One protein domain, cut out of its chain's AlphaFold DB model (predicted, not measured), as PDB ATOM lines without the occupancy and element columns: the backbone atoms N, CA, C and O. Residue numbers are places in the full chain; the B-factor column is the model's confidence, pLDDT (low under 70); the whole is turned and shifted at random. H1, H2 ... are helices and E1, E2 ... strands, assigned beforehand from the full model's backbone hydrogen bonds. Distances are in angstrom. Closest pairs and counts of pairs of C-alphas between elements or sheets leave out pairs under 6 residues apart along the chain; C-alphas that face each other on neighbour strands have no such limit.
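What this domain is: This is residues 48 to 114 of the 290 residues of the protein "Hypothetical protein" of Pycnococcus provasolii (UniProt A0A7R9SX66). A small antiparallel hairpin, E1 and E2, stands between the long helix H1, which reaches out as an arm, and loop residues 77 to 84, which stick out; short H2 sits by one end of the hairpin. The 67 printed residues run H1, E1, E2, H2; the class is mixed, helices and strands, with under half of the residues in named elements. The whole is only just compact, close to loose, with radius of gyration of the C-alphas 13.0 A and spans 40 by 26 by 17 A.

How they stand to each other: E1, residues 69 to 73, and E2, residues 105 to 109, form a hairpin at 146 degrees; N 70 and O 108, 2.9 A apart, are within hydrogen-bond range. H1, residues 48 to 65, and E1 come closest at the C-alphas of Leu 63 and Leu 69, 5.6 A apart. H2, residues 111 to 114, is only just apart from H1, at 8.0 A. Every O i to N i+4 pair of H1 is within hydrogen-bond range; H2 is too short for one.

Where its parts are: H1, 25.6 A long, begins at C-alpha 48 (-40.877, -3.413, -27.258). E1 measures 13.3 A, E2 13.6 A and H2 5.1 A, ending at C-alpha 114 (-41.149, 24.702, -18.476).

The domain as a whole: The printed part has no cut. The E1 to E2 link is long, 31 residues; residues 74 to 102 have pLDDT under 70.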
ATOM      1  N   SER A  48     -40.550  -4.409 -28.285       86.06
ATOM      2  CA  SER A  48     -40.877  -3.413 -27.258       86.06
ATOM      3  C   SER A  48     -40.259  -2.042 -27.552       86.06
ATOM      4  O   SER A  48     -40.897  -1.026 -27.299       86.06
ATOM      5  N   LEU A  49     -39.062  -1.999 -28.147       84.75
ATOM      6  CA  LEU A  49     -38.403  -0.756 -28.562       84.75
ATOM      7  C   LEU A  49     -39.163  -0.043 -29.683       84.75
ATOM      8  O   LEU A  49     -39.317   1.175 -29.642       84.75
ATOM      9  N   ALA A  50     -39.682  -0.781 -30.668       83.19
ATOM     10  CA  ALA A  50     -40.491  -0.195 -31.733       83.19
ATOM     11  C   ALA A  50     -41.845   0.318 -31.217       83.19
ATOM     12  O   ALA A  50     -42.335   1.344 -31.691       83.19
ATOM     13  N   ALA A  51     -42.458  -0.370 -30.248       85.12
ATOM     14  CA  ALA A  51     -43.660   0.112 -29.568       85.12
ATOM     15  C   ALA A  51     -43.374   1.385 -28.748       85.12
ATOM     16  O   ALA A  51     -44.037   2.397 -28.960       85.12
ATOM     17  N   PHE A  52     -42.326   1.370 -27.917       87.75
ATOM     18  CA  PHE A  52     -41.888   2.526 -27.129       87.75
ATOM     19  C   PHE A  52     -41.581   3.740 -28.011       87.75
ATOM     20  O   PHE A  52     -42.043   4.842 -27.732       87.75
ATOM     21  N   ARG A  53     -40.869   3.547 -29.129       86.56
ATOM     22  CA  ARG A  53     -40.572   4.632 -30.077       86.56
ATOM     23  C   ARG A  53     -41.836   5.227 -30.700       86.56
ATOM     24  O   ARG A  53     -41.932   6.444 -30.839       86.56
ATOM     25  N   ARG A  54     -42.813   4.393 -31.076       87.12
ATOM     26  CA  ARG A  54     -44.105   4.868 -31.603       87.12
ATOM     27  C   ARG A  54     -44.858   5.694 -30.565       87.12
ATOM     28  O   ARG A  54     -45.356   6.764 -30.909       87.12
ATOM     29  N   GLU A  55     -44.892   5.224 -29.322       90.06
ATOM     30  CA  GLU A  55     -45.520   5.936 -28.209       90.06
ATOM     31  C   GLU A  55     -44.822   7.273 -27.923       90.06
ATOM     32  O   GLU A  55     -45.486   8.306 -27.845       90.06
ATOM     33  N   LEU A  56     -43.488   7.283 -27.845       91.62
ATOM     34  CA  LEU A  56     -42.695   8.495 -27.633       91.62
ATOM     35  C   LEU A  56     -42.970   9.534 -28.728       91.62
ATOM     36  O   LEU A  56     -43.239  10.694 -28.425       91.62
ATOM     37  N   ASN A  57     -42.985   9.113 -29.996       91.25
ATOM     38  CA  ASN A  57     -43.289   9.998 -31.119       91.25
ATOM     39  C   ASN A  57     -44.737  10.512 -31.086       91.25
ATOM     40  O   ASN A  57     -44.980  11.665 -31.438       91.25
ATOM     41  N   ALA A  58     -45.702   9.694 -30.656       93.31
ATOM     42  CA  ALA A  58     -47.086  10.132 -30.469       93.31
ATOM     43  C   ALA A  58     -47.204  11.192 -29.369       93.31
ATOM     44  O   ALA A  58     -47.768  12.259 -29.607       93.31
ATOM     45  N   ARG A  59     -46.594  10.957 -28.204       95.31
ATOM     46  CA  ARG A  59     -46.568  11.921 -27.092       95.31
ATOM     47  C   ARG A  59     -45.833  13.208 -27.472       95.31
ATOM     48  O   ARG A  59     -46.309  14.295 -27.171       95.31
ATOM     49  N   LYS A  60     -44.736  13.112 -28.225       94.38
ATOM     50  CA  LYS A  60     -44.022  14.269 -28.781       94.38
ATOM     51  C   LYS A  60     -44.916  15.122 -29.689       94.38
ATOM     52  O   LYS A  60     -44.902  16.346 -29.586       94.38
ATOM     53  N   ARG A  61     -45.738  14.495 -30.545       94.88
ATOM     54  CA  ARG A  61     -46.735  15.213 -31.363       94.88
ATOM     55  C   ARG A  61     -47.792  15.921 -30.516       94.88
ATOM     56  O   ARG A  61     -48.186  17.024 -30.885       94.88
ATOM     57  N   VAL A  62     -48.206  15.339 -29.386       96.94
ATOM     58  CA  VAL A  62     -49.112  16.007 -28.433       96.94
ATOM     59  C   VAL A  62     -48.456  17.255 -27.858       96.94
ATOM     60  O   VAL A  62     -49.041  18.329 -27.933       96.94
ATOM     61  N   LEU A  63     -47.221  17.137 -27.362       97.00
ATOM     62  CA  LEU A  63     -46.482  18.265 -26.787       97.00
ATOM     63  C   LEU A  63     -46.288  19.408 -27.793       97.00
ATOM     64  O   LEU A  63     -46.442  20.572 -27.435       97.00
ATOM     65  N   ARG A  64     -46.010  19.092 -29.064       95.12
ATOM     66  CA  ARG A  64     -45.968  20.094 -30.142       95.12
ATOM     67  C   ARG A  64     -47.344  20.722 -30.390       95.12
ATOM     68  O   ARG A  64     -47.455  21.938 -30.470       95.12
ATOM     69  N   SER A  65     -48.395  19.905 -30.478       96.44
ATOM     70  CA  SER A  65     -49.766  20.370 -30.751       96.44
ATOM     71  C   SER A  65     -50.334  21.260 -29.643       96.44
ATOM     72  O   SER A  65     -51.078  22.192 -29.935       96.44
ATOM     73  N   LEU A  66     -49.976  20.999 -28.382       96.75
ATOM     74  CA  LEU A  66     -50.392  21.796 -27.223       96.75
ATOM     75  C   LEU A  66     -49.455  22.980 -26.925       96.75
ATOM     76  O   LEU A  66     -49.742  23.770 -26.023       96.75
ATOM     77  N   GLY A  67     -48.363  23.136 -27.683       95.94
ATOM     78  CA  GLY A  67     -47.433  24.262 -27.562       95.94
ATOM     79  C   GLY A  67     -46.420  24.147 -26.420       95.94
ATOM     80  O   GLY A  67     -45.869  25.159 -25.996       95.94
ATOM     81  N   HIS A  68     -46.162  22.945 -25.901       96.50
ATOM     82  CA  HIS A  68     -45.094  22.682 -24.922       96.50
ATOM     83  C   HIS A  68     -43.714  22.560 -25.581       96.50
ATOM     84  O   HIS A  68     -42.700  22.828 -24.936       96.50
ATOM     85  N   LEU A  69     -43.681  22.173 -26.861       95.25
ATOM     86  CA  LEU A  69     -42.473  22.076 -27.683       95.25
ATOM     87  C   LEU A  69     -42.629  22.866 -28.985       95.25
ATOM     88  O   LEU A  69     -43.644  22.740 -29.670       95.25
ATOM     89  N   GLU A  70     -41.589  23.604 -29.358       91.88
ATOM     90  CA  GLU A  70     -41.475  24.282 -30.651       91.88
ATOM     91  C   GLU A  70     -40.413  23.612 -31.525       91.88
ATOM     92  O   GLU A  70     -39.349  23.218 -31.048       91.88
ATOM     93  N   VAL A  71     -40.702  23.491 -32.825       88.44
ATOM     94  CA  VAL A  71     -39.780  22.903 -33.804       88.44
ATOM     95  C   VAL A  71     -38.955  24.007 -34.450       88.44
ATOM     96  O   VAL A  71     -39.493  24.866 -35.152       88.44
ATOM     97  N   HIS A  72     -37.641  23.943 -34.278       84.94
ATOM     98  CA  HIS A  72     -36.684  24.848 -34.906       84.94
ATOM     99  C   HIS A  72     -35.919  24.139 -36.021       84.94
ATOM    100  O   HIS A  72     -35.750  22.924 -35.991       84.94
ATOM    101  N   ARG A  73     -35.459  24.901 -37.020       79.06
ATOM    102  CA  ARG A  73     -34.533  24.423 -38.056       79.06
ATOM    103  C   ARG A  73     -33.154  25.008 -37.814       79.06
ATOM    104  O   ARG A  73     -33.040  26.214 -37.603       79.06
ATOM    105  N   GLU A  74     -32.125  24.178 -37.932       67.69
ATOM    106  CA  GLU A  74     -30.752  24.646 -38.061       67.69
ATOM    107  C   GLU A  74     -30.626  25.465 -39.350       67.69
ATOM    108  O   GLU A  74     -30.605  24.948 -40.470       67.69
ATOM    109  N   THR A  75     -30.576  26.785 -39.214       58.84
ATOM    110  CA  THR A  75     -30.099  27.649 -40.287       58.84
ATOM    111  C   THR A  75     -28.605  27.396 -40.445       58.84
ATOM    112  O   THR A  75     -27.848  27.655 -39.515       58.84
ATOM    113  N   GLY A  76     -28.171  26.905 -41.611       52.50
ATOM    114  CA  GLY A  76     -26.767  26.603 -41.938       52.50
ATOM    115  C   GLY A  76     -25.809  27.803 -41.972       52.50
ATOM    116  O   GLY A  76     -24.746  27.715 -42.578       52.50
ATOM    117  N   ASP A  77     -26.177  28.915 -41.343       42.47
ATOM    118  CA  ASP A  77     -25.301  30.043 -41.075       42.47
ATOM    119  C   ASP A  77     -25.033  30.025 -39.568       42.47
ATOM    120  O   ASP A  77     -25.969  30.078 -38.770       42.47
ATOM    121  N   GLY A  78     -23.771  29.882 -39.159       49.16
ATOM    122  CA  GLY A  78     -23.343  29.727 -37.759       49.16
ATOM    123  C   GLY A  78     -23.564  30.969 -36.887       49.16
ATOM    124  O   GLY A  78     -22.747  31.294 -36.031       49.16
ATOM    125  N   THR A  79     -24.621  31.734 -37.135       45.22
ATOM    126  CA  THR A  79     -24.974  32.974 -36.459       45.22
ATOM    127  C   THR A  79     -26.492  33.126 -36.459       45.22
ATOM    128  O   THR A  79     -27.033  33.911 -37.217       45.22
ATOM    129  N   THR A  80     -27.165  32.356 -35.607       42.81
ATOM    130  CA  THR A  80     -28.243  32.824 -34.714       42.81
ATOM    131  C   THR A  80     -28.705  31.643 -33.865       42.81
ATOM    132  O   THR A  80     -29.739  31.036 -34.124       42.81
ATOM    133  N   ALA A  81     -27.945  31.318 -32.817       41.97
ATOM    134  CA  ALA A  81     -28.594  30.790 -31.625       41.97
ATOM    135  C   ALA A  81     -29.463  31.936 -31.070       41.97
ATOM    136  O   ALA A  81     -28.941  33.053 -30.950       41.97
ATOM    137  N   PRO A  82     -30.762  31.738 -30.782       43.34
ATOM    138  CA  PRO A  82     -31.517  32.750 -30.065       43.34
ATOM    139  C   PRO A  82     -30.797  33.016 -28.743       43.34
ATOM    140  O   PRO A  82     -30.494  32.104 -27.973       43.34
ATOM    141  N   ALA A  83     -30.433  34.279 -28.545       41.50
ATOM    142  CA  ALA A  83     -29.724  34.738 -27.371       41.50
ATOM    143  C   ALA A  83     -30.528  34.383 -26.109       41.50
ATOM    144  O   ALA A  83     -31.656  34.835 -25.956       41.50
ATOM    145  N   ALA A  84     -29.907  33.592 -25.231       43.12
ATOM    146  CA  ALA A  84     -30.205  33.465 -23.805       43.12
ATOM    147  C   ALA A  84     -31.687  33.247 -23.421       43.12
ATOM    148  O   ALA A  84     -32.333  34.189 -22.980       43.12
ATOM    149  N   ALA A  85     -32.197  32.008 -23.507       44.66
ATOM    150  CA  ALA A  85     -33.285  31.529 -22.623       44.66
ATOM    151  C   ALA A  85     -33.638  30.042 -22.789       44.66
ATOM    152  O   ALA A  85     -34.203  29.458 -21.869       44.66
ATOM    153  N   ALA A  86     -33.360  29.427 -23.938       45.50
ATOM    154  CA  ALA A  86     -33.811  28.066 -24.208       45.50
ATOM    155  C   ALA A  86     -32.619  27.189 -24.579       45.50
ATOM    156  O   ALA A  86     -32.108  27.253 -25.698       45.50
ATOM    157  N   GLU A  87     -32.139  26.405 -23.616       49.44
ATOM    158  CA  GLU A  87     -31.222  25.320 -23.933       49.44
ATOM    159  C   GLU A  87     -31.981  24.310 -24.808       49.44
ATOM    160  O   GLU A  87     -33.107  23.934 -24.461       49.44
ATOM    161  N   PRO A  88     -31.427  23.899 -25.963       48.00
ATOM    162  CA  PRO A  88     -32.011  22.805 -26.720       48.00
ATOM    163  C   PRO A  88     -32.081  21.587 -25.797       48.00
ATOM    164  O   PRO A  88     -31.106  21.263 -25.111       48.00
ATOM    165  N   ILE A  89     -33.239  20.925 -25.757       50.78
ATOM    166  CA  ILE A  89     -33.333  19.629 -25.083       50.78
ATOM    167  C   ILE A  89     -32.289  18.745 -25.747       50.78
ATOM    168  O   ILE A  89     -32.178  18.779 -26.974       50.78
ATOM    169  N   VAL A  90     -31.539  17.997 -24.927       43.59
ATOM    170  CA  VAL A  90     -30.667  16.885 -25.332       43.59
ATOM    171  C   VAL A  90     -31.131  16.354 -26.676       43.59
ATOM    172  O   VAL A  90     -32.287  15.940 -26.784       43.59
ATOM    173  N   ASP A  91     -30.257  16.427 -27.676       44.03
ATOM    174  CA  ASP A  91     -30.524  15.948 -29.021       44.03
ATOM    175  C   ASP A  91     -30.887  14.455 -28.965       44.03
ATOM    176  O   ASP A  91     -30.043  13.561 -29.002       44.03
ATOM    177  N   LEU A  92     -32.176  14.184 -28.758       43.34
ATOM    178  CA  LEU A  92     -32.775  12.860 -28.799       43.34
ATOM    179  C   LEU A  92     -33.049  12.461 -30.249       43.34
ATOM    180  O   LEU A  92     -33.653  11.408 -30.473       43.34
ATOM    181  N   THR A  93     -32.630  13.266 -31.237       46.19
ATOM    182  CA  THR A  93     -32.608  12.818 -32.623       46.19
ATOM    183  C   THR A  93     -31.473  11.805 -32.750       46.19
ATOM    184  O   THR A  93     -30.343  12.076 -33.127       46.19
ATOM    185  N   MET A  94     -31.771  10.561 -32.379       43.53
ATOM    186  CA  MET A  94     -31.056   9.438 -32.958       43.53
ATOM    187  C   MET A  94     -31.388   9.439 -34.446       43.53
ATOM    188  O   MET A  94     -32.369   8.799 -34.788       43.53
ATOM    189  N   ASP A  95     -30.660  10.209 -35.266       43.38
ATOM    190  CA  ASP A  95     -30.672  10.225 -36.742       43.38
ATOM    191  C   ASP A  95     -31.869   9.450 -37.357       43.38
ATOM    192  O   ASP A  95     -31.701   8.333 -37.851       43.38
ATOM    193  N   ASP A  96     -33.106   9.963 -37.234       49.50
ATOM    194  CA  ASP A  96     -34.321   9.154 -37.465       49.50
ATOM    195  C   ASP A  96     -35.123   9.673 -38.670       49.50
ATOM    196  O   ASP A  96     -36.025  10.510 -38.543       49.50
ATOM    197  N   ASP A  97     -34.875   9.066 -39.837       48.09
ATOM    198  CA  ASP A  97     -35.705   9.153 -41.057       48.09
ATOM    199  C   ASP A  97     -37.178   8.722 -40.816       48.09
ATOM    200  O   ASP A  97     -38.045   8.895 -41.673       48.09
ATOM    201  N   ALA A  98     -37.487   8.136 -39.651       49.16
ATOM    202  CA  ALA A  98     -38.808   7.616 -39.287       49.16
ATOM    203  C   ALA A  98     -39.718   8.623 -38.555       49.16
ATOM    204  O   ALA A  98     -40.905   8.341 -38.374       49.16
ATOM    205  N   SER A  99     -39.193   9.772 -38.117       55.34
ATOM    206  CA  SER A  99     -39.985  10.816 -37.443       55.34
ATOM    207  C   SER A  99     -40.889  11.595 -38.411       55.34
ATOM    208  O   SER A  99     -41.871  12.200 -37.983       55.34
ATOM    209  N   GLY A 100     -40.582  11.551 -39.714       59.34
ATOM    210  CA  GLY A 100     -41.211  12.397 -40.730       59.34
ATOM    211  C   GLY A 100     -40.808  13.873 -40.628       59.34
ATOM    212  O   GLY A 100     -41.296  14.684 -41.417       59.34
ATOM    213  N   ASP A 101     -39.931  14.222 -39.681       67.00
ATOM    214  CA  ASP A 101     -39.400  15.567 -39.524       67.00
ATOM    215  C   ASP A 101     -38.357  15.853 -40.620       67.00
ATOM    216  O   ASP A 101     -37.677  14.957 -41.127       67.00
ATOM    217  N   ALA A 102     -38.249  17.117 -41.037       68.12
ATOM    218  CA  ALA A 102     -37.261  17.511 -42.036       68.12
ATOM    219  C   ALA A 102     -35.837  17.408 -41.448       68.12
ATOM    220  O   ALA A 102     -35.651  17.737 -40.279       68.12
ATOM    221  N   PRO A 103     -34.816  17.027 -42.236       70.19
ATOM    222  CA  PRO A 103     -33.441  16.980 -41.744       70.19
ATOM    223  C   PRO A 103     -33.006  18.349 -41.193       70.19
ATOM    224  O   PRO A 103     -33.290  19.385 -41.801       70.19
ATOM    225  N   GLY A 104     -32.331  18.341 -40.039       74.00
ATOM    226  CA  GLY A 104     -31.879  19.548 -39.337       74.00
ATOM    227  C   GLY A 104     -32.948  20.242 -38.485       74.00
ATOM    228  O   GLY A 104     -32.816  21.436 -38.215       74.00
ATOM    229  N   THR A 105     -34.031  19.557 -38.094       79.56
ATOM    230  CA  THR A 105     -34.988  20.086 -37.107       79.56
ATOM    231  C   THR A 105     -34.754  19.533 -35.708       79.56
ATOM    232  O   THR A 105     -34.572  18.328 -35.555       79.56
ATOM    233  N   PHE A 106     -34.878  20.387 -34.695       83.69
ATOM    234  CA  PHE A 106     -34.807  20.014 -33.281       83.69
ATOM    235  C   PHE A 106     -35.950  20.652 -32.483       83.69
ATOM    236  O   PHE A 106     -36.585  21.607 -32.940       83.69
ATOM    237  N   ASP A 107     -36.226  20.110 -31.297       87.62
ATOM    238  CA  ASP A 107     -37.281  20.593 -30.407       87.62
ATOM    239  C   ASP A 107     -36.723  21.457 -29.281       87.62
ATOM    240  O   ASP A 107     -35.698  21.142 -28.675       87.62
ATOM    241  N   VAL A 108     -37.445  22.529 -28.976       91.06
ATOM    242  CA  VAL A 108     -37.120  23.473 -27.908       91.06
ATOM    243  C   VAL A 108     -38.292  23.557 -26.933       91.06
ATOM    244  O   VAL A 108     -39.447  23.642 -27.352       91.06
ATOM    245  N   VAL A 109     -38.003  23.527 -25.626       93.94
ATOM    246  CA  VAL A 109     -39.023  23.681 -24.573       93.94
ATOM    247  C   VAL A 109     -39.541  25.114 -24.563       93.94
ATOM    248  O   VAL A 109     -38.765  26.063 -24.434       93.94
ATOM    249  N   THR A 110     -40.859  25.279 -24.633       95.19
ATOM    250  CA  THR A 110     -41.505  26.593 -24.506       95.19
ATOM    251  C   THR A 110     -41.685  26.994 -23.039       95.19
ATOM    252  O   THR A 110     -41.499  26.190 -22.129       95.19
ATOM    253  N   LEU A 111     -42.127  28.230 -22.775       94.88
ATOM    254  CA  LEU A 111     -42.563  28.650 -21.430       94.88
ATOM    255  C   LEU A 111     -43.616  27.700 -20.835       94.88
ATOM    256  O   LEU A 111     -43.541  27.350 -19.661       94.88
ATOM    257  N   LYS A 112     -44.561  27.235 -21.661       96.00
ATOM    258  CA  LYS A 112     -45.594  26.272 -21.259       96.00
ATOM    259  C   LYS A 112     -45.003  24.905 -20.923       96.00
ATOM    260  O   LYS A 112     -45.414  24.288 -19.946       96.00
ATOM    261  N   GLY A 113     -44.006  24.466 -21.692       95.88
ATOM    262  CA  GLY A 113     -43.230  23.264 -21.392       95.88
ATOM    263  C   GLY A 113     -42.486  23.358 -20.057       95.88
ATOM    264  O   GLY A 113     -42.551  22.423 -19.268       95.88
ATOM    265  N   ARG A 114     -41.846  24.496 -19.759       95.56
ATOM    266  CA  ARG A 114     -41.149  24.702 -18.476       95.56
ATOM    267  C   ARG A 114     -42.108  24.769 -17.292       95.56
ATOM    268  O   ARG A 114     -41.832  24.167 -16.263       95.56
TER     269      ARG A 114